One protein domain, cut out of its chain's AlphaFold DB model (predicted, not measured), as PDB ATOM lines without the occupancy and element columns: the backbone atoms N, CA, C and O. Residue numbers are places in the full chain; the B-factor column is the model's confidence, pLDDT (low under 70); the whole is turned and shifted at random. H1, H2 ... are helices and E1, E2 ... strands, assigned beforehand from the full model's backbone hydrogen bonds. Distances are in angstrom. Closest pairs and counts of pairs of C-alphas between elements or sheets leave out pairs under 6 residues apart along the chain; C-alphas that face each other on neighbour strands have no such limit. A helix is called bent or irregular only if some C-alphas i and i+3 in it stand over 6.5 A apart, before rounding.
ATOM      1  N   GLN A   2     175.337  71.612 117.934       63.97
ATOM      2  CA  GLN A   2     174.486  72.126 116.840       63.97
ATOM      3  C   GLN A   2     173.828  71.031 115.966       63.97
ATOM      4  O   GLN A   2     172.692  71.216 115.534       63.97
ATOM      5  N   ALA A   3     174.464  69.865 115.789       62.59
ATOM      6  CA  ALA A   3     173.929  68.761 114.974       62.59
ATOM      7  C   ALA A   3     172.624  68.144 115.533       62.59
ATOM      8  O   ALA A   3     171.679  67.884 114.789       62.59
ATOM      9  N   ILE A   4     172.505  68.012 116.862       62.16
ATOM     10  CA  ILE A   4     171.302  67.474 117.535       62.16
ATOM     11  C   ILE A   4     170.094  68.422 117.367       62.16
ATOM     12  O   ILE A   4     168.946  67.986 117.248       62.16
ATOM     13  N   ARG A   5     170.338  69.740 117.280       62.06
ATOM     14  CA  ARG A   5     169.291  70.743 117.007       62.06
ATOM     15  C   ARG A   5     168.782  70.708 115.564       62.06
ATOM     16  O   ARG A   5     167.651  71.119 115.326       62.06
ATOM     17  N   GLN A   6     169.579  70.244 114.601       61.69
ATOM     18  CA  GLN A   6     169.125  70.114 113.212       61.69
ATOM     19  C   GLN A   6     168.271  68.854 113.001       61.69
ATOM     20  O   GLN A   6     167.257  68.929 112.309       61.69
ATOM     21  N   LEU A   7     168.594  67.750 113.682       63.62
ATOM     22  CA  LEU A   7     167.839  66.487 113.610       63.62
ATOM     23  C   LEU A   7     166.439  66.554 114.252       63.62
ATOM     24  O   LEU A   7     165.540  65.816 113.864       63.62
ATOM     25  N   THR A   8     166.215  67.467 115.199       66.31
ATOM     26  CA  THR A   8     164.942  67.589 115.943       66.31
ATOM     27  C   THR A   8     163.908  68.519 115.290       66.31
ATOM     28  O   THR A   8     162.707  68.390 115.545       66.31
ATOM     29  N   LYS A   9     164.328  69.423 114.391       64.50
ATOM     30  CA  LYS A   9     163.429  70.314 113.627       64.50
ATOM     31  C   LYS A   9     162.350  69.587 112.800       64.50
ATOM     32  O   LYS A   9     161.193  70.011 112.885       64.50
ATOM     33  N   PRO A  10     162.647  68.526 112.020       71.88
ATOM     34  CA  PRO A  10     161.620  67.837 111.233       71.88
ATOM     35  C   PRO A  10     160.571  67.147 112.115       71.88
ATOM     36  O   PRO A  10     159.387  67.167 111.784       71.88
ATOM     37  N   PHE A  11     160.975  66.623 113.277       72.88
ATOM     38  CA  PHE A  11     160.069  65.956 114.213       72.88
ATOM     39  C   PHE A  11     159.070  66.936 114.844       72.88
ATOM     40  O   PHE A  11     157.866  66.676 114.878       72.88
ATOM     41  N   LYS A  12     159.545  68.120 115.257       74.62
ATOM     42  CA  LYS A  12     158.685  69.184 115.799       74.62
ATOM     43  C   LYS A  12     157.698  69.710 114.748       74.62
ATOM     44  O   LYS A  12     156.514  69.864 115.039       74.62
ATOM     45  N   LYS A  13     158.149  69.878 113.496       78.38
ATOM     46  CA  LYS A  13     157.293  70.285 112.368       78.38
ATOM     47  C   LYS A  13     156.205  69.246 112.063       78.38
ATOM     48  O   LYS A  13     155.059  69.617 111.834       78.38
ATOM     49  N   GLN A  14     156.522  67.949 112.110       77.81
ATOM     50  CA  GLN A  14     155.522  66.886 111.933       77.81
ATOM     51  C   GLN A  14     154.480  66.852 113.063       77.81
ATOM     52  O   GLN A  14     153.295  66.640 112.797       77.81
ATOM     53  N   GLN A  15     154.888  67.093 114.313       80.06
ATOM     54  CA  GLN A  15     153.956  67.178 115.443       80.06
ATOM     55  C   GLN A  15     153.015  68.385 115.328       80.06
ATOM     56  O   GLN A  15     151.811  68.237 115.544       80.06
ATOM     57  N   GLU A  16     153.520  69.549 114.911       81.56
ATOM     58  CA  GLU A  16     152.695  70.739 114.663       81.56
ATOM     59  C   GLU A  16     151.671  70.517 113.540       81.56
ATOM     60  O   GLU A  16     150.513  70.918 113.676       81.56
ATOM     61  N   VAL A  17     152.057  69.833 112.457       80.94
ATOM     62  CA  VAL A  17     151.135  69.484 111.362       80.94
ATOM     63  C   VAL A  17     150.039  68.533 111.851       80.94
ATOM     64  O   VAL A  17     148.861  68.813 111.632       80.94
ATOM     65  N   LYS A  18     150.383  67.465 112.587       78.38
ATOM     66  CA  LYS A  18     149.388  66.539 113.169       78.38
ATOM     67  C   LYS A  18     148.441  67.241 114.144       78.38
ATOM     68  O   LYS A  18     147.247  66.941 114.166       78.38
ATOM     69  N   PHE A  19     148.946  68.178 114.945       80.75
ATOM     70  CA  PHE A  19     148.128  68.946 115.881       80.75
ATOM     71  C   PHE A  19     147.153  69.884 115.155       80.75
ATOM     72  O   PHE A  19     145.959  69.871 115.459       80.75
ATOM     73  N   LYS A  20     147.624  70.626 114.142       77.75
ATOM     74  CA  LYS A  20     146.771  71.482 113.299       77.75
ATOM     75  C   LYS A  20     145.715  70.673 112.539       77.75
ATOM     76  O   LYS A  20     144.561  71.090 112.496       77.75
ATOM     77  N   MET A  21     146.070  69.496 112.014       73.12
ATOM     78  CA  MET A  21     145.115  68.585 111.367       73.12
ATOM     79  C   MET A  21     144.018  68.127 112.340       73.12
ATOM     80  O   MET A  21     142.840  68.304 112.040       73.12
ATOM     81  N   LYS A  22     144.372  67.667 113.551       70.94
ATOM     82  CA  LYS A  22     143.387  67.288 114.584       70.94
ATOM     83  C   LYS A  22     142.485  68.451 115.015       70.94
ATOM     84  O   LYS A  22     141.305  68.247 115.299       70.94
ATOM     85  N   GLN A  23     143.018  69.672 115.100       75.69
ATOM     86  CA  GLN A  23     142.212  70.857 115.416       75.69
ATOM     87  C   GLN A  23     141.234  71.206 114.285       75.69
ATOM     88  O   GLN A  23     140.076  71.524 114.568       75.69
ATOM     89  N   ASN A  24     141.662  71.097 113.026       69.56
ATOM     90  CA  ASN A  24     140.798  71.307 111.864       69.56
ATOM     91  C   ASN A  24     139.695  70.243 111.773       69.56
ATOM     92  O   ASN A  24     138.531  70.602 111.615       69.56
ATOM     93  N   GLU A  25     140.009  68.962 111.987       68.56
ATOM     94  CA  GLU A  25     139.004  67.889 112.051       68.56
ATOM     95  C   GLU A  25     137.959  68.130 113.151       68.56
ATOM     96  O   GLU A  25     136.760  67.930 112.937       68.56
ATOM     97  N   LYS A  26     138.378  68.601 114.335       68.06
ATOM     98  CA  LYS A  26     137.444  68.958 115.418       68.06
ATOM     99  C   LYS A  26     136.542  70.137 115.043       68.06
ATOM    100  O   LYS A  26     135.351  70.094 115.346       68.06
ATOM    101  N   ARG A  27     137.072  71.170 114.375       63.56
ATOM    102  CA  ARG A  27     136.275  72.323 113.910       63.56
ATOM    103  C   ARG A  27     135.259  71.927 112.836       63.56
ATOM    104  O   ARG A  27     134.098  72.308 112.957       63.56
ATOM    105  N   ILE A  28     135.658  71.118 111.852       66.06
ATOM    106  CA  ILE A  28     134.765  70.623 110.788       66.06
ATOM    107  C   ILE A  28     133.604  69.820 111.392       66.06
ATOM    108  O   ILE A  28     132.443  70.063 111.069       66.06
ATOM    109  N   ASN A  29     133.889  68.936 112.354       72.44
ATOM    110  CA  ASN A  29     132.848  68.173 113.049       72.44
ATOM    111  C   ASN A  29     131.864  69.062 113.831       72.44
ATOM    112  O   ASN A  29     130.671  68.766 113.865       72.44
ATOM    113  N   LYS A  30     132.344  70.150 114.449       73.81
ATOM    114  CA  LYS A  30     131.496  71.066 115.224       73.81
ATOM    115  C   LYS A  30     130.546  71.866 114.322       73.81
ATOM    116  O   LYS A  30     129.365  71.970 114.635       73.81
ATOM    117  N   ASN A  31     131.033  72.369 113.189       77.88
ATOM    118  CA  ASN A  31     130.203  73.099 112.224       77.88
ATOM    119  C   ASN A  31     129.124  72.202 111.600       77.88
ATOM    120  O   ASN A  31     127.972  72.617 111.491       77.88
ATOM    121  N   ASN A  32     129.469  70.952 111.278       78.31
ATOM    122  CA  ASN A  32     128.506  69.980 110.759       78.31
ATOM    123  C   ASN A  32     127.412  69.659 111.786       78.31
ATOM    124  O   ASN A  32     126.246  69.561 111.416       78.31
ATOM    125  N   LEU A  33     127.760  69.556 113.075       78.25
ATOM    126  CA  LEU A  33     126.784  69.338 114.145       78.25
ATOM    127  C   LEU A  33     125.781  70.496 114.253       78.25
ATOM    128  O   LEU A  33     124.586  70.249 114.380       78.25
ATOM    129  N   TYR A  34     126.243  71.747 114.170       82.88
ATOM    130  CA  TYR A  34     125.346  72.907 114.211       82.88
ATOM    131  C   TYR A  34     124.400  72.958 113.013       82.88
ATOM    132  O   TYR A  34     123.204  73.183 113.193       82.88
ATOM    133  N   LEU A  35     124.915  72.705 111.809       83.62
ATOM    134  CA  LEU A  35     124.103  72.653 110.595       83.62
ATOM    135  C   LEU A  35     123.043  71.546 110.679       83.62
ATOM    136  O   LEU A  35     121.886  71.767 110.333       83.62
ATOM    137  N   ILE A  36     123.420  70.386 111.214       82.25
ATOM    138  CA  ILE A  36     122.514  69.272 111.481       82.25
ATOM    139  C   ILE A  36     121.384  69.690 112.431       82.25
ATOM    140  O   ILE A  36     120.215  69.542 112.085       82.25
ATOM    141  N   VAL A  37     121.716  70.232 113.607       84.19
ATOM    142  CA  VAL A  37     120.712  70.648 114.602       84.19
ATOM    143  C   VAL A  37     119.763  71.693 114.013       84.19
ATOM    144  O   VAL A  37     118.553  71.606 114.205       84.19
ATOM    145  N   PHE A  38     120.299  72.645 113.249       88.44
ATOM    146  CA  PHE A  38     119.512  73.679 112.585       88.44
ATOM    147  C   PHE A  38     118.507  73.099 111.575       88.44
ATOM    148  O   PHE A  38     117.328  73.451 111.618       88.44
ATOM    149  N   ILE A  39     118.933  72.158 110.721       85.81
ATOM    150  CA  ILE A  39     118.044  71.476 109.765       85.81
ATOM    151  C   ILE A  39     116.936  70.711 110.499       85.81
ATOM    152  O   ILE A  39     115.773  70.794 110.103       85.81
ATOM    153  N   THR A  40     117.260  70.012 111.590       84.06
ATOM    154  CA  THR A  40     116.268  69.267 112.382       84.06
ATOM    155  C   THR A  40     115.204  70.186 112.970       84.06
ATOM    156  O   THR A  40     114.017  69.866 112.902       84.06
ATOM    157  N   ILE A  41     115.601  71.343 113.505       88.38
ATOM    158  CA  ILE A  41     114.662  72.334 114.047       88.38
ATOM    159  C   ILE A  41     113.736  72.857 112.942       88.38
ATOM    160  O   ILE A  41     112.525  72.921 113.146       88.38
ATOM    161  N   ILE A  42     114.272  73.171 111.756       90.19
ATOM    162  CA  ILE A  42     113.461  73.622 110.613       90.19
ATOM    163  C   ILE A  42     112.433  72.560 110.216       90.19
ATOM    164  O   ILE A  42     111.248  72.873 110.087       90.19
ATOM    165  N   LEU A  43     112.856  71.303 110.054       85.94
ATOM    166  CA  LEU A  43     111.948  70.206 109.704       85.94
ATOM    167  C   LEU A  43     110.859  70.016 110.764       85.94
ATOM    168  O   LEU A  43     109.695  69.796 110.427       85.94
ATOM    169  N   PHE A  44     111.210  70.155 112.041       86.50
ATOM    170  CA  PHE A  44     110.262  70.054 113.144       86.50
ATOM    171  C   PHE A  44     109.202  71.166 113.102       86.50
ATOM    172  O   PHE A  44     108.009  70.881 113.217       86.50
ATOM    173  N   ILE A  45     109.606  72.414 112.843       91.44
ATOM    174  CA  ILE A  45     108.683  73.550 112.686       91.44
ATOM    175  C   ILE A  45     107.728  73.317 111.508       91.44
ATOM    176  O   ILE A  45     106.514  73.472 111.659       91.44
ATOM    177  N   ILE A  46     108.250  72.888 110.354       89.06
ATOM    178  CA  ILE A  46     107.440  72.576 109.162       89.06
ATOM    179  C   ILE A  46     106.431  71.459 109.463       89.06
ATOM    180  O   ILE A  46     105.275  71.533 109.033       89.06
ATOM    181  N   THR A  47     106.843  70.453 110.239       87.69
ATOM    182  CA  THR A  47     105.979  69.344 110.659       87.69
ATOM    183  C   THR A  47     104.815  69.851 111.502       87.69
ATOM    184  O   THR A  47     103.661  69.604 111.156       87.69
ATOM    185  N   ILE A  48     105.096  70.609 112.570       92.69
ATOM    186  CA  ILE A  48     104.064  71.164 113.460       92.69
ATOM    187  C   ILE A  48     103.092  72.044 112.674       92.69
ATOM    188  O   ILE A  48     101.877  71.902 112.815       92.69
ATOM    189  N   TYR A  49     103.615  72.919 111.815       92.25
ATOM    190  CA  TYR A  49     102.795  73.792 110.982       92.25
ATOM    191  C   TYR A  49     101.851  72.992 110.071       92.25
ATOM    192  O   TYR A  49     100.649  73.258 110.027       92.25
ATOM    193  N   SER A  50     102.377  71.965 109.396       90.00
ATOM    194  CA  SER A  50     101.597  71.108 108.498       90.00
ATOM    195  C   SER A  50     100.531  70.303 109.244       90.00
ATOM    196  O   SER A  50      99.409  70.174 108.753       90.00
ATOM    197  N   ILE A  51     100.849  69.802 110.443       92.44
ATOM    198  CA  ILE A  51      99.906  69.096 111.320       92.44
ATOM    199  C   ILE A  51      98.769  70.026 111.753       92.44
ATOM    200  O   ILE A  51      97.602  69.655 111.644       92.44
ATOM    201  N   ASN A  52      99.083  71.244 112.195       93.50
ATOM    202  CA  ASN A  52      98.068  72.208 112.618       93.50
ATOM    203  C   ASN A  52      97.116  72.560 111.459       93.50
ATOM    204  O   ASN A  52      95.897  72.430 111.584       93.50
ATOM    205  N   LYS A  53      97.670  72.890 110.282       91.44
ATOM    206  CA  LYS A  53      96.877  73.117 109.063       91.44
ATOM    207  C   LYS A  53      96.009  71.910 108.715       91.44
ATOM    208  O   LYS A  53      94.840  72.083 108.388       91.44
ATOM    209  N   TYR A  54      96.548  70.696 108.820       92.94
ATOM    210  CA  TYR A  54      95.793  69.476 108.559       92.94
ATOM    211  C   TYR A  54      94.573  69.334 109.472       92.94
ATOM    212  O   TYR A  54      93.484  69.064 108.968       92.94
ATOM    213  N   PHE A  55      94.724  69.547 110.780       93.00
ATOM    214  CA  PHE A  55      93.601  69.458 111.716       93.00
ATOM    215  C   PHE A  55      92.529  70.510 111.436       93.00
ATOM    216  O   PHE A  55      91.346  70.167 111.393       93.00
ATOM    217  N   ILE A  56      92.932  71.758 111.180       92.31
ATOM    218  CA  ILE A  56      92.003  72.838 110.823       92.31
ATOM    219  C   ILE A  56      91.240  72.476 109.545       92.31
ATOM    220  O   ILE A  56      90.013  72.516 109.526       92.31
ATOM    221  N   TYR A  57      91.950  72.072 108.488       92.56
ATOM    222  CA  TYR A  57      91.336  71.744 107.202       92.56
ATOM    223  C   TYR A  57      90.435  70.513 107.296       92.56
ATOM    224  O   TYR A  57      89.359  70.506 106.714       92.56
ATOM    225  N   ASN A  58      90.839  69.489 108.049       91.50
ATOM    226  CA  ASN A  58      90.028  68.296 108.270       91.50
ATOM    227  C   ASN A  58      88.725  68.631 109.002       91.50
ATOM    228  O   ASN A  58      87.673  68.143 108.609       91.50
ATOM    229  N   LYS A  59      88.779  69.487 110.030       91.38
ATOM    230  CA  LYS A  59      87.581  69.935 110.747       91.38
ATOM    231  C   LYS A  59      86.618  70.669 109.810       91.38
ATOM    232  O   LYS A  59      85.472  70.261 109.683       91.38
ATOM    233  N   VAL A  60      87.113  71.679 109.092       91.44
ATOM    234  CA  VAL A  60      86.306  72.501 108.174       91.44
ATOM    235  C   VAL A  60      85.686  71.668 107.047       91.44
ATOM    236  O   VAL A  60      84.531  71.872 106.691       91.44
ATOM    237  N   LEU A  61      86.434  70.712 106.488       88.94
ATOM    238  CA  LEU A  61      85.937  69.862 105.404       88.94
ATOM    239  C   LEU A  61      84.889  68.846 105.868       88.94
ATOM    240  O   LEU A  61      83.988  68.533 105.096       88.94
ATOM    241  N   ASN A  62      84.991  68.350 107.104       88.06
ATOM    242  CA  ASN A  62      84.031  67.391 107.659       88.06
ATOM    243  C   ASN A  62      82.728  68.051 108.127       88.06
ATOM    244  O   ASN A  62      81.711  67.377 108.220       88.06
ATOM    245  N   GLU A  63      82.747  69.353 108.416       86.50
ATOM    246  CA  GLU A  63      81.545  70.126 108.753       86.50
ATOM    247  C   GLU A  63      80.690  70.469 107.513       86.50
ATOM    248  O   GLU A  63      79.608  71.018 107.661       86.50
ATOM    249  N   GLU A  64      81.165  70.156 106.297       77.88
ATOM    250  CA  GLU A  64      80.482  70.328 104.997       77.88
ATOM    251  C   GLU A  64      79.895  71.725 104.693       77.88
ATOM    252  O   GLU A  64      79.154  71.899 103.725       77.88
ATOM    253  N   ASN A  65      80.305  72.760 105.426       83.12
ATOM    254  CA  ASN A  65      79.864  74.138 105.211       83.12
ATOM    255  C   ASN A  65      80.609  74.786 104.033       83.12
ATOM    256  O   ASN A  65      81.544  75.573 104.211       83.12
ATOM    257  N   SER A  66      80.227  74.424 102.805       91.12
ATOM    258  CA  SER A  66      80.754  75.082 101.609       91.12
ATOM    259  C   SER A  66      80.232  76.510 101.500       91.12
ATOM    260  O   SER A  66      79.041  76.747 101.691       91.12
ATOM    261  N   ILE A  67      81.104  77.443 101.132       93.19
ATOM    262  CA  ILE A  67      80.723  78.840 100.921       93.19
ATOM    263  C   ILE A  67      80.135  79.037  99.522       93.19
ATOM    264  O   ILE A  67      80.613  78.448  98.548       93.19
ATOM    265  N   GLU A  68      79.141  79.912  99.413       93.56
ATOM    266  CA  GLU A  68      78.727  80.486  98.134       93.56
ATOM    267  C   GLU A  68      79.630  81.670  97.796       93.56
ATOM    268  O   GLU A  68      79.954  82.486  98.656       93.56
ATOM    269  N   TYR A  69      80.080  81.756  96.548       94.88
ATOM    270  CA  TYR A  69      81.051  82.759  96.124       94.88
ATOM    271  C   TYR A  69      80.806  83.188  94.684       94.88
ATOM    272  O   TYR A  69      80.265  82.436  93.870       94.88
ATOM    273  N   VAL A  70      81.279  84.386  94.348       95.44
ATOM    274  CA  VAL A  70      81.298  84.866  92.966       95.44
ATOM    275  C   VAL A  70      82.641  84.500  92.350       95.44
ATOM    276  O   VAL A  70      83.695  84.928  92.824       95.44
ATOM    277  N   PHE A  71      82.617  83.685  91.299       96.12
ATOM    278  CA  PHE A  71      83.808  83.395  90.507       96.12
ATOM    279  C   PHE A  71      84.206  84.638  89.709       96.12
ATOM    280  O   PHE A  71      83.382  85.188  88.982       96.12
ATOM    281  N   LEU A  72      85.458  85.077  89.849       95.94
ATOM    282  CA  LEU A  72      85.971  86.232  89.115       95.94
ATOM    283  C   LEU A  72      86.733  85.765  87.880       95.94
ATOM    284  O   LEU A  72      86.363  86.086  86.756       95.94
ATOM    285  N   ASP A  73      87.791  84.986  88.091       96.12
ATOM    286  CA  ASP A  73      88.610  84.452  87.015       96.12
ATOM    287  C   ASP A  73      89.497  83.288  87.477       96.12
ATOM    288  O   ASP A  73      89.513  82.864  88.639       96.12
ATOM    289  N   LYS A  74      90.270  82.764  86.528       95.19
ATOM    290  CA  LYS A  74      91.316  81.783  86.774       95.19
ATOM    291  C   LYS A  74      92.558  82.128  85.973       95.19
ATOM    292  O   LYS A  74      92.470  82.596  84.843       95.19
ATOM    293  N   THR A  75      93.714  81.851  86.553       95.06
ATOM    294  CA  THR A  75      95.011  82.154  85.959       95.06
ATOM    295  C   THR A  75      95.862  80.894  85.916       95.06
ATOM    296  O   THR A  75      95.904  80.117  86.871       95.06
ATOM    297  N   LYS A  76      96.544  80.682  84.788       94.69
ATOM    298  CA  LYS A  76      97.605  79.685  84.653       94.69
ATOM    299  C   LYS A  76      98.944  80.412  84.718       94.69
ATOM    300  O   LYS A  76      99.261  81.205  83.837       94.69
ATOM    301  N   HIS A  77      99.735  80.110  85.735       92.00
ATOM    302  CA  HIS A  77     101.115  80.553  85.858       92.00
ATOM    303  C   HIS A  77     102.031  79.443  85.336       92.00
ATOM    304  O   HIS A  77     101.998  78.318  85.831       92.00
ATOM    305  N   SER A  78     102.843  79.741  84.324       89.62
ATOM    306  CA  SER A  78     103.862  78.815  83.819       89.62
ATOM    307  C   SER A  78     105.248  79.361  84.147       89.62
ATOM    308  O   SER A  78     105.517  80.544  83.951       89.62
ATOM    309  N   GLY A  79     106.107  78.508  84.707       83.69
ATOM    310  CA  GLY A  79     107.472  78.853  85.094       83.69
ATOM    311  C   GLY A  79     108.399  77.657  84.897       83.69
ATOM    312  O   GLY A  79     108.351  76.686  85.653       83.69
ATOM    313  N   GLY A  80     109.244  77.711  83.865       82.25
ATOM    314  CA  GLY A  80     110.119  76.596  83.495       82.25
ATOM    315  C   GLY A  80     109.323  75.328  83.161       82.25
ATOM    316  O   GLY A  80     108.484  75.340  82.267       82.25
ATOM    317  N   LYS A  81     109.582  74.231  83.888       81.62
ATOM    318  CA  LYS A  81     108.853  72.949  83.752       81.62
ATOM    319  C   LYS A  81     107.613  72.842  84.654       81.62
ATOM    320  O   LYS A  81     106.961  71.802  84.662       81.62
ATOM    321  N   GLY A  82     107.331  73.864  85.461       85.62
ATOM    322  CA  GLY A  82     106.236  73.870  86.426       85.62
ATOM    323  C   GLY A  82     105.047  74.689  85.944       85.62
ATOM    324  O   GLY A  82     105.204  75.774  85.382       85.62
ATOM    325  N   GLU A  83     103.849  74.186  86.220       90.06
ATOM    326  CA  GLU A  83     102.603  74.917  86.018       90.06
ATOM    327  C   GLU A  83     101.871  75.037  87.352       90.06
ATOM    328  O   GLU A  83     101.693  74.055  88.077       90.06
ATOM    329  N   HIS A  84     101.446  76.252  87.667       89.94
ATOM    330  CA  HIS A  84     100.628  76.568  88.822       89.94
ATOM    331  C   HIS A  84      99.313  77.180  88.349       89.94
ATOM    332  O   HIS A  84      99.268  77.903  87.355       89.94
ATOM    333  N   TYR A  85      98.229  76.860  89.043       94.06
ATOM    334  CA  TYR A  85      96.887  77.246  88.641       94.06
ATOM    335  C   TYR A  85      96.212  77.915  89.824       94.06
ATOM    336  O   TYR A  85      96.119  77.317  90.893       94.06
ATOM    337  N   ASP A  86      95.708  79.119  89.609       94.62
ATOM    338  CA  ASP A  86      95.009  79.897  90.622       94.62
ATOM    339  C   ASP A  86      93.608  80.256  90.130       94.62
ATOM    340  O   ASP A  86      93.363  80.396  88.930       94.62
ATOM    341  N   MET A  87      92.683  80.429  91.064       95.38
ATOM    342  CA  MET A  87      91.395  81.074  90.824       95.38
ATOM    343  C   MET A  87      91.222  82.266  91.755       95.38
ATOM    344  O   MET A  87      91.677  82.222  92.903       95.38
ATOM    345  N   ARG A  88      90.559  83.321  91.278       96.50
ATOM    346  CA  ARG A  88      90.109  84.421  92.131       96.50
ATOM    347  C   ARG A  88      88.609  84.341  92.332       96.50
ATOM    348  O   ARG A  88      87.846  84.105  91.393       96.50
ATOM    349  N   ILE A  89      88.198  84.555  93.570       96.38
ATOM    350  CA  ILE A  89      86.794  84.577  93.965       96.38
ATOM    351  C   ILE A  89      86.500  85.802  94.818       96.38
ATOM    352  O   ILE A  89      87.397  86.316  95.487       96.38
ATOM    353  N   SER A  90      85.246  86.237  94.818       95.69
ATOM    354  CA  SER A  90      84.731  87.221  95.765       95.69
ATOM    355  C   SER A  90      83.815  86.536  96.776       95.69
ATOM    356  O   SER A  90      82.904  85.795  96.398       95.69
ATOM    357  N   TYR A  91      84.073  86.781  98.057       95.19
ATOM    358  CA  TYR A  91      83.274  86.306  99.184       95.19
ATOM    359  C   TYR A  91      83.233  87.393 100.261       95.19
ATOM    360  O   TYR A  91      84.280  87.910 100.645       95.19
ATOM    361  N   LEU A  92      82.034  87.761 100.731       91.44
ATOM    362  CA  LEU A  92      81.829  88.842 101.711       91.44
ATOM    363  C   LEU A  92      82.583  90.141 101.354       91.44
ATOM    364  O   LEU A  92      83.266  90.723 102.192       91.44
ATOM    365  N   ASN A  93      82.492  90.572 100.092       92.00
ATOM    366  CA  ASN A  93      83.182  91.751  99.541       92.00
ATOM    367  C   ASN A  93      84.724  91.702  99.574       92.00
ATOM    368  O   ASN A  93      85.368  92.706  99.278       92.00
ATOM    369  N   ASN A  94      85.326  90.548  99.870       94.00
ATOM    370  CA  ASN A  94      86.771  90.343  99.825       94.00
ATOM    371  C   ASN A  94      87.159  89.451  98.647       94.00
ATOM    372  O   ASN A  94      86.482  88.466  98.342       94.00
ATOM    373  N   VAL A  95      88.282  89.777  98.005       94.62
ATOM    374  CA  VAL A  95      88.832  88.982  96.903       94.62
ATOM    375  C   VAL A  95      89.889  88.026  97.436       94.62
ATOM    376  O   VAL A  95      90.905  88.449  97.984       94.62
ATOM    377  N   TYR A  96      89.680  86.732  97.212       95.50
ATOM    378  CA  TYR A  96      90.616  85.682  97.597       95.50
ATOM    379  C   TYR A  96      91.260  85.060  96.366       95.50
ATOM    380  O   TYR A  96      90.598  84.830  95.353       95.50
ATOM    381  N   ARG A  97      92.554  84.747  96.473       94.19
ATOM    382  CA  ARG A  97      93.275  83.910  95.510       94.19
ATOM    383  C   ARG A  97      93.414  82.510  96.092       94.19
ATOM    384  O   ARG A  97      93.936  82.354  97.192       94.19
ATOM    385  N   VAL A  98      92.955  81.510  95.351       93.88
ATOM    386  CA  VAL A  98      92.943  80.114  95.786       93.88
ATOM    387  C   VAL A  98      93.709  79.271  94.783       93.88
ATOM    388  O   VAL A  98      93.347  79.214  93.607       93.88
ATOM    389  N   SER A  99      94.740  78.578  95.260       92.38
ATOM    390  CA  SER A  99      95.492  77.645  94.429       92.38
ATOM    391  C   SER A  99      94.686  76.383  94.156       92.38
ATOM    392  O   SER A  99      94.182  75.715  95.064       92.38
ATOM    393  N   ILE A 100      94.599  76.030  92.880       93.62
ATOM    394  CA  ILE A 100      93.815  74.916  92.366       93.62
ATOM    395  C   ILE A 100      94.684  73.940  91.578       93.62
ATOM    396  O   ILE A 100      95.822  74.202  91.203       93.62
ATOM    397  N   THR A 101      94.137  72.754  91.333       93.12
ATOM    398  CA  THR A 101      94.785  71.761  90.467       93.12
ATOM    399  C   THR A 101      94.399  71.987  89.011       93.12
ATOM    400  O   THR A 101      93.315  72.496  88.726       93.12
ATOM    401  N   TYR A 102      95.207  71.474  88.080       92.75
ATOM    402  CA  TYR A 102      94.850  71.399  86.657       92.75
ATOM    403  C   TYR A 102      93.467  70.760  86.417       92.75
ATOM    404  O   TYR A 102      92.674  71.217  85.593       92.75
ATOM    405  N   LYS A 103      93.121  69.725  87.196       92.62
ATOM    406  CA  LYS A 103      91.809  69.062  87.120       92.62
ATOM    407  C   LYS A 103      90.659  69.992  87.515       92.62
ATOM    408  O   LYS A 103      89.576  69.880  86.954       92.62
ATOM    409  N   ILE A 104      90.858  70.872  88.495       93.62
ATOM    410  CA  ILE A 104      89.861  71.888  88.867       93.62
ATOM    411  C   ILE A 104      89.819  72.975  87.792       93.62
ATOM    412  O   ILE A 104      88.739  73.315  87.322       93.62
ATOM    413  N   PHE A 105      90.981  73.439  87.332       94.12
ATOM    414  CA  PHE A 105      91.097  74.455  86.289       94.12
ATOM    415  C   PHE A 105      90.316  74.081  85.021       94.12
ATOM    416  O   PHE A 105      89.521  74.878  84.528       94.12
ATOM    417  N   THR A 106      90.472  72.845  84.540       94.06
ATOM    418  CA  THR A 106      89.759  72.318  83.359       94.06
ATOM    419  C   THR A 106      88.278  72.030  83.607       94.06
ATOM    420  O   THR A 106      87.481  72.024  82.674       94.06
ATOM    421  N   LYS A 107      87.867  71.778  84.855       93.81
ATOM    422  CA  LYS A 107      86.444  71.648  85.210       93.81
ATOM    423  C   LYS A 107      85.727  72.992  85.180       93.81
ATOM    424  O   LYS A 107      84.579  73.030  84.743       93.81
ATOM    425  N   ILE A 108      86.410  74.065  85.573       93.25
ATOM    426  CA  ILE A 108      85.867  75.425  85.502       93.25
ATOM    427  C   ILE A 108      85.580  75.811  84.042       93.25
ATOM    428  O   ILE A 108      84.527  76.382  83.788       93.25
ATOM    429  N   ASP A 109      86.420  75.409  83.070       90.50
ATOM    430  CA  ASP A 109      86.117  75.604  81.628       90.50
ATOM    431  C   ASP A 109      84.802  74.949  81.202       90.50
ATOM    432  O   ASP A 109      84.116  75.422  80.306       90.50
ATOM    433  N   LYS A 110      84.442  73.845  81.858       92.81
ATOM    434  CA  LYS A 110      83.218  73.086  81.590       92.81
ATOM    435  C   LYS A 110      82.023  73.593  82.406       92.81
ATOM    436  O   LYS A 110      81.055  72.855  82.571       92.81
ATOM    437  N   GLY A 111      82.120  74.786  82.997       90.75
ATOM    438  CA  GLY A 111      81.084  75.380  83.844       90.75
ATOM    439  C   GLY A 111      80.926  74.726  85.220       90.75
ATOM    440  O   GLY A 111      79.953  74.995  85.916       90.75
ATOM    441  N   LYS A 112      81.853  73.852  85.642       92.62
ATOM    442  CA  LYS A 112      81.789  73.175  86.948       92.62
ATOM    443  C   LYS A 112      82.696  73.868  87.958       92.62
ATOM    444  O   LYS A 112      83.914  73.669  87.942       92.62
ATOM    445  N   LEU A 113      82.090  74.630  88.864       92.75
ATOM    446  CA  LEU A 113      82.788  75.322  89.946       92.75
ATOM    447  C   LEU A 113      83.137  74.365  91.105       92.75
ATOM    448  O   LEU A 113      82.341  73.483  91.443       92.75
ATOM    449  N   PRO A 114      84.336  74.477  91.709       93.06
ATOM    450  CA  PRO A 114      84.704  73.671  92.868       93.06
ATOM    451  C   PRO A 114      83.955  74.121  94.127       93.06
ATOM    452  O   PRO A 114      83.653  75.300  94.296       93.06
ATOM    453  N   LYS A 115      83.732  73.189  95.058       93.38
ATOM    454  CA  LYS A 115      83.338  73.551  96.425       93.38
ATOM    455  C   LYS A 115      84.521  74.217  97.127       93.38
ATOM    456  O   LYS A 115      85.639  73.693  97.072       93.38
ATOM    457  N   LEU A 116      84.257  75.352  97.760       94.38
ATOM    458  CA  LEU A 116      85.217  76.116  98.547       94.38
ATOM    459  C   LEU A 116      84.750  76.172  99.995       94.38
ATOM    460  O   LEU A 116      83.553  76.104 100.266       94.38
ATOM    461  N   PHE A 117      85.701  76.298 100.909       94.50
ATOM    462  CA  PHE A 117      85.447  76.369 102.343       94.50
ATOM    463  C   PHE A 117      86.275  77.494 102.945       94.50
ATOM    464  O   PHE A 117      87.348  77.806 102.426       94.50
ATOM    465  N   ILE A 118      85.801  78.078 104.042       92.38
ATOM    466  CA  ILE A 118      86.532  79.113 104.769       92.38
ATOM    467  C   ILE A 118      87.006  78.581 106.117       92.38
ATOM    468  O   ILE A 118      86.263  77.947 106.862       92.38
ATOM    469  N   THR A 119      88.277  78.804 106.422       91.69
ATOM    470  CA  THR A 119      88.853  78.436 107.718       91.69
ATOM    471  C   THR A 119      88.551  79.508 108.767       91.69
ATOM    472  O   THR A 119      88.388  80.668 108.385       91.69
ATOM    473  N   PRO A 120      88.654  79.202 110.074       88.62
ATOM    474  CA  PRO A 120      88.586  80.215 111.136       88.62
ATOM    475  C   PRO A 120      89.596  81.367 110.984       88.62
ATOM    476  O   PRO A 120      89.409  82.432 111.557       88.62
ATOM    477  N   GLN A 121      90.670  81.165 110.215       89.56
ATOM    478  CA  GLN A 121      91.695  82.167 109.911       89.56
ATOM    479  C   GLN A 121      91.401  82.992 108.641       89.56
ATOM    480  O   GLN A 121      92.305  83.633 108.115       89.56
ATOM    481  N   ASN A 122      90.168  82.969 108.122       88.31
ATOM    482  CA  ASN A 122      89.758  83.652 106.885       88.31
ATOM    483  C   ASN A 122      90.540  83.244 105.622       88.31
ATOM    484  O   ASN A 122      90.621  84.004 104.660       88.31
ATOM    485  N   GLU A 123      91.093  82.033 105.586       90.12
ATOM    486  CA  GLU A 123      91.651  81.452 104.367       90.12
ATOM    487  C   GLU A 123      90.571  80.678 103.612       90.12
ATOM    488  O   GLU A 123      89.842  79.876 104.203       90.12
ATOM    489  N   VAL A 124      90.501  80.875 102.294       91.81
ATOM    490  CA  VAL A 124      89.643  80.071 101.421       91.81
ATOM    491  C   VAL A 124      90.428  78.868 100.920       91.81
ATOM    492  O   VAL A 124      91.503  79.000 100.332       91.81
ATOM    493  N   ILE A 125      89.873  77.683 101.144       92.81
ATOM    494  CA  ILE A 125      90.514  76.409 100.846       92.81
ATOM    495  C   ILE A 125      89.639  75.529  99.955       92.81
ATOM    496  O   ILE A 125      88.415  75.642  99.905       92.81
ATOM    497  N   THR A 126      90.299  74.599  99.276       92.19
ATOM    498  CA  THR A 126      89.686  73.487  98.543       92.19
ATOM    499  C   THR A 126      90.102  72.158  99.178       92.19
ATOM    500  O   THR A 126      91.056  72.088  99.959       92.19
ATOM    501  N   ASN A 127      89.492  71.052  98.743       89.25
ATOM    502  CA  ASN A 127      89.934  69.694  99.110       89.25
ATOM    503  C   ASN A 127      91.417  69.427  98.760       89.25
ATOM    504  O   ASN A 127      92.063  68.547  99.335       89.25
ATOM    505  N   TRP A 128      91.981  70.179  97.810       89.25
ATOM    506  CA  TRP A 128      93.390  70.073  97.445       89.25
ATOM    507  C   TRP A 128      94.320  70.552  98.566       89.25
ATOM    508  O   TRP A 128      95.346  69.917  98.809       89.25
ATOM    509  N   ASN A 129      93.938  71.587  99.319       89.50
ATOM    510  CA  ASN A 129      94.729  72.105 100.439       89.50
ATOM    511  C   ASN A 129      94.915  71.049 101.541       89.50
ATOM    512  O   ASN A 129      96.014  70.906 102.076       89.50
ATOM    513  N   MET A 130      93.893  70.227 101.812       87.38
ATOM    514  CA  MET A 130      94.016  69.075 102.716       87.38
ATOM    515  C   MET A 130      95.032  68.052 102.201       87.38
ATOM    516  O   MET A 130      95.838  67.523 102.967       87.38
ATOM    517  N   THR A 131      95.020  67.783 100.894       88.38
ATOM    518  CA  THR A 131      95.961  66.843 100.268       88.38
ATOM    519  C   THR A 131      97.398  67.356 100.359       88.38
ATOM    520  O   THR A 131      98.303  66.577 100.660       88.38
ATOM    521  N   ILE A 132      97.615  68.660 100.156       87.38
ATOM    522  CA  ILE A 132      98.924  69.297 100.351       87.38
ATOM    523  C   ILE A 132      99.372  69.162 101.808       87.38
ATOM    524  O   ILE A 132     100.494  68.721 102.043       87.38
ATOM    525  N   ALA A 133      98.506  69.473 102.775       87.56
ATOM    526  CA  ALA A 133      98.843  69.367 104.194       87.56
ATOM    527  C   ALA A 133      99.256  67.932 104.573       87.56
ATOM    528  O   ALA A 133     100.311  67.735 105.176       87.56
ATOM    529  N   LYS A 134      98.505  66.914 104.119       88.38
ATOM    530  CA  LYS A 134      98.872  65.495 104.298       88.38
ATOM    531  C   LYS A 134     100.249  65.176 103.706       88.38
ATOM    532  O   LYS A 134     101.063  64.526 104.356       88.38
ATOM    533  N   ARG A 135     100.528  65.642 102.484       89.12
ATOM    534  CA  ARG A 135     101.831  65.439 101.828       89.12
ATOM    535  C   ARG A 135     102.968  66.125 102.582       89.12
ATOM    536  O   ARG A 135     104.032  65.530 102.697       89.12
ATOM    537  N   GLY A 136     102.740  67.323 103.122       85.69
ATOM    538  CA  GLY A 136     103.713  68.045 103.946       85.69
ATOM    539  C   GLY A 136     104.097  67.272 105.208       85.69
ATOM    540  O   GLY A 136     105.281  67.140 105.513       85.69
ATOM    541  N   ILE A 137     103.112  66.671 105.885       88.56
ATOM    542  CA  ILE A 137     103.345  65.799 107.044       88.56
ATOM    543  C   ILE A 137     104.214  64.598 106.644       88.56
ATOM    544  O   ILE A 137     105.260  64.369 107.245       88.56
ATOM    545  N   ILE A 138     103.824  63.866 105.594       89.94
ATOM    546  CA  ILE A 138     104.551  62.673 105.123       89.94
ATOM    547  C   ILE A 138     105.988  63.023 104.716       89.94
ATOM    548  O   ILE A 138     106.926  62.346 105.131       89.94
ATOM    549  N   ALA A 139     106.175  64.093 103.938       87.25
ATOM    550  CA  ALA A 139     107.495  64.544 103.503       87.25
ATOM    551  C   ALA A 139     108.399  64.889 104.694       87.25
ATOM    552  O   ALA A 139     109.579  64.541 104.695       87.25
ATOM    553  N   SER A 140     107.835  65.507 105.734       86.62
ATOM    554  CA  SER A 140     108.586  65.842 106.943       86.62
ATOM    555  C   SER A 140     108.997  64.593 107.732       86.62
ATOM    556  O   SER A 140     110.147  64.497 108.160       86.62
ATOM    557  N   PHE A 141     108.117  63.591 107.850       86.31
ATOM    558  CA  PHE A 141     108.458  62.299 108.464       86.31
ATOM    559  C   PHE A 141     109.550  61.550 107.693       86.31
ATOM    560  O   PHE A 141     110.494  61.053 108.305       86.31
ATOM    561  N   ILE A 142     109.461  61.500 106.359       90.12
ATOM    562  CA  ILE A 142     110.501  60.896 105.514       90.12
ATOM    563  C   ILE A 142     111.832  61.635 105.704       90.12
ATOM    564  O   ILE A 142     112.869  60.993 105.864       90.12
ATOM    565  N   GLY A 143     111.806  62.970 105.749       86.75
ATOM    566  CA  GLY A 143     112.991  63.789 106.009       86.75
ATOM    567  C   GLY A 143     113.648  63.469 107.354       86.75
ATOM    568  O   GLY A 143     114.858  63.251 107.409       86.75
ATOM    569  N   LEU A 144     112.855  63.363 108.426       86.12
ATOM    570  CA  LEU A 144     113.342  62.964 109.751       86.12
ATOM    571  C   LEU A 144     113.898  61.533 109.763       86.12
ATOM    572  O   LEU A 144     114.926  61.278 110.389       86.12
ATOM    573  N   PHE A 145     113.262  60.603 109.054       88.56
ATOM    574  CA  PHE A 145     113.729  59.221 108.963       88.56
ATOM    575  C   PHE A 145     115.086  59.116 108.253       88.56
ATOM    576  O   PHE A 145     116.020  58.519 108.790       88.56
ATOM    577  N   ILE A 146     115.229  59.756 107.086       87.62
ATOM    578  CA  ILE A 146     116.504  59.827 106.353       87.62
ATOM    579  C   ILE A 146     117.581  60.456 107.239       87.62
ATOM    580  O   ILE A 146     118.708  59.968 107.298       87.62
ATOM    581  N   PHE A 147     117.229  61.507 107.976       83.75
ATOM    582  CA  PHE A 147     118.140  62.166 108.897       83.75
ATOM    583  C   PHE A 147     118.666  61.221 109.995       83.75
ATOM    584  O   PHE A 147     119.875  61.170 110.238       83.75
ATOM    585  N   ILE A 148     117.795  60.420 110.616       85.88
ATOM    586  CA  ILE A 148     118.195  59.418 111.618       85.88
ATOM    587  C   ILE A 148     119.143  58.381 111.002       85.88
ATOM    588  O   ILE A 148     120.167  58.057 111.607       85.88
ATOM    589  N   LEU A 149     118.858  57.899 109.787       86.75
ATOM    590  CA  LEU A 149     119.736  56.956 109.084       86.75
ATOM    591  C   LEU A 149     121.131  57.539 108.836       86.75
ATOM    592  O   LEU A 149     122.130  56.858 109.065       86.75
ATOM    593  N   VAL A 150     121.211  58.809 108.432       84.62
ATOM    594  CA  VAL A 150     122.486  59.510 108.230       84.62
ATOM    595  C   VAL A 150     123.274  59.598 109.540       84.62
ATOM    596  O   VAL A 150     124.470  59.302 109.556       84.62
ATOM    597  N   LEU A 151     122.625  59.935 110.660       81.62
ATOM    598  CA  LEU A 151     123.281  59.963 111.973       81.62
ATOM    599  C   LEU A 151     123.812  58.590 112.399       81.62
ATOM    600  O   LEU A 151     124.930  58.494 112.914       81.62
ATOM    601  N   ILE A 152     123.032  57.529 112.177       84.75
ATOM    602  CA  ILE A 152     123.440  56.152 112.468       84.75
ATOM    603  C   ILE A 152     124.657  55.778 111.615       84.75
ATOM    604  O   ILE A 152     125.659  55.314 112.155       84.75
ATOM    605  N   TYR A 153     124.619  56.049 110.310       82.19
ATOM    606  CA  TYR A 153     125.727  55.783 109.391       82.19
ATOM    607  C   TYR A 153     127.026  56.480 109.826       82.19
ATOM    608  O   TYR A 153     128.067  55.832 109.956       82.19
ATOM    609  N   PHE A 154     126.965  57.774 110.164       76.75
ATOM    610  CA  PHE A 154     128.124  58.511 110.684       76.75
ATOM    611  C   PHE A 154     128.656  57.949 112.008       76.75
ATOM    612  O   PHE A 154     129.861  58.011 112.262       76.75
ATOM    613  N   ARG A 155     127.782  57.402 112.861       76.38
ATOM    614  CA  ARG A 155     128.186  56.754 114.115       76.38
ATOM    615  C   ARG A 155     128.914  55.432 113.866       76.38
ATOM    616  O   ARG A 155     129.858  55.144 114.596       76.38
ATOM    617  N   PHE A 156     128.499  54.653 112.867       71.69
ATOM    618  CA  PHE A 156     129.127  53.371 112.536       71.69
ATOM    619  C   PHE A 156     130.461  53.522 111.797       71.69
ATOM    620  O   PHE A 156     131.371  52.765 112.089       71.69
ATOM    621  N   ILE A 157     130.626  54.524 110.928       68.50
ATOM    622  CA  ILE A 157     131.903  54.775 110.222       68.50
ATOM    623  C   ILE A 157     133.014  55.316 111.122       68.50
ATOM    624  O   ILE A 157     134.192  55.176 110.809       68.50
ATOM    625  N   LYS A 158     132.662  55.978 112.227       53.72
ATOM    626  CA  LYS A 158     133.648  56.483 113.194       53.72
ATOM    627  C   LYS A 158     134.159  55.425 114.179       53.72
ATOM    628  O   LYS A 158     135.024  55.768 114.985       53.72
ATOM    629  N   ARG A 159     133.608  54.207 114.167       48.66
ATOM    630  CA  ARG A 159     134.159  53.051 114.886       48.66
ATOM    631  C   ARG A 159     135.093  52.284 113.970       48.66
ATOM    632  O   ARG A 159     136.141  51.858 114.495       48.66
TER     633      ARG A 159
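Overview. This is residues 2 to 159 of the 159 residues of an uncharacterized protein of Myroides marinus (UniProt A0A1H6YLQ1). A small head, the strongly twisted sheet of E1, E2 and E3 with the short helix H2 packed over it, sits at one end of two long helices, H1 and H3. H3 folds back side by side with residues 40 to 61 of H1, and residues 2 to 35 of H1 stick out alone as a long arm. The 158 printed residues hold three named helices and three named strands, in the order H1 E1 E2 E3 H2 H3; the class is mixed, helices and strands. The sheet, order E1 E2 E3, is antiparallel, a meander in which each strand is the neighbour of the one before. The whole is extended, with a radius of gyration of the C-alphas of 28.2 A and spans of 98 by 33 by 27 A.

Along the chain. E1 is residues 70 to 79, 28.0 A, E2 residues 82 to 91, 29.1 A, and E3 residues 94 to 100. H2 is residues 102 to 109. H1, residues 2 to 62, runs 91.0 A from C-alpha 2 at (174.486, 72.126, 116.840), and H3, residues 127 to 157, runs 45.9 A to C-alpha 157 at (131.903, 54.775, 110.222). H1 is irregular, but only just: C-alphas 7 and 10 are 6.8 A apart, and it has a kink of 26 degrees near residue 9.

Arrangement. In the hairpin E1 and E2, N 75 and O 86 are 2.8 A apart; in the hairpin E2 and E3, N 89 and O 96 are 3.0 A apart, both within hydrogen-bond range. H2 is on the sheet at a height of 9.2 A. H3 only grazes the sheet with residues 127 to 129. H1 and H3 touch, closest at the C-alphas of Tyr 54 and Ala 133, 5.3 A, with a shallow tilt of 24 degrees, opposite ways. H1 and H2 are apart. Every O i to N i+4 pair is within range in H2 and H3, and 54 of 57 in H1.

Size, cuts and confidence. The C-alphas farthest apart, of Gln 2 and Gly 111, are 99.1 A apart. The printed part has no cut; the link from H2 to H3 is long, 17 residues. Residues 2 to 9, 24 to 28 and 157 to 159 have pLDDT under 70.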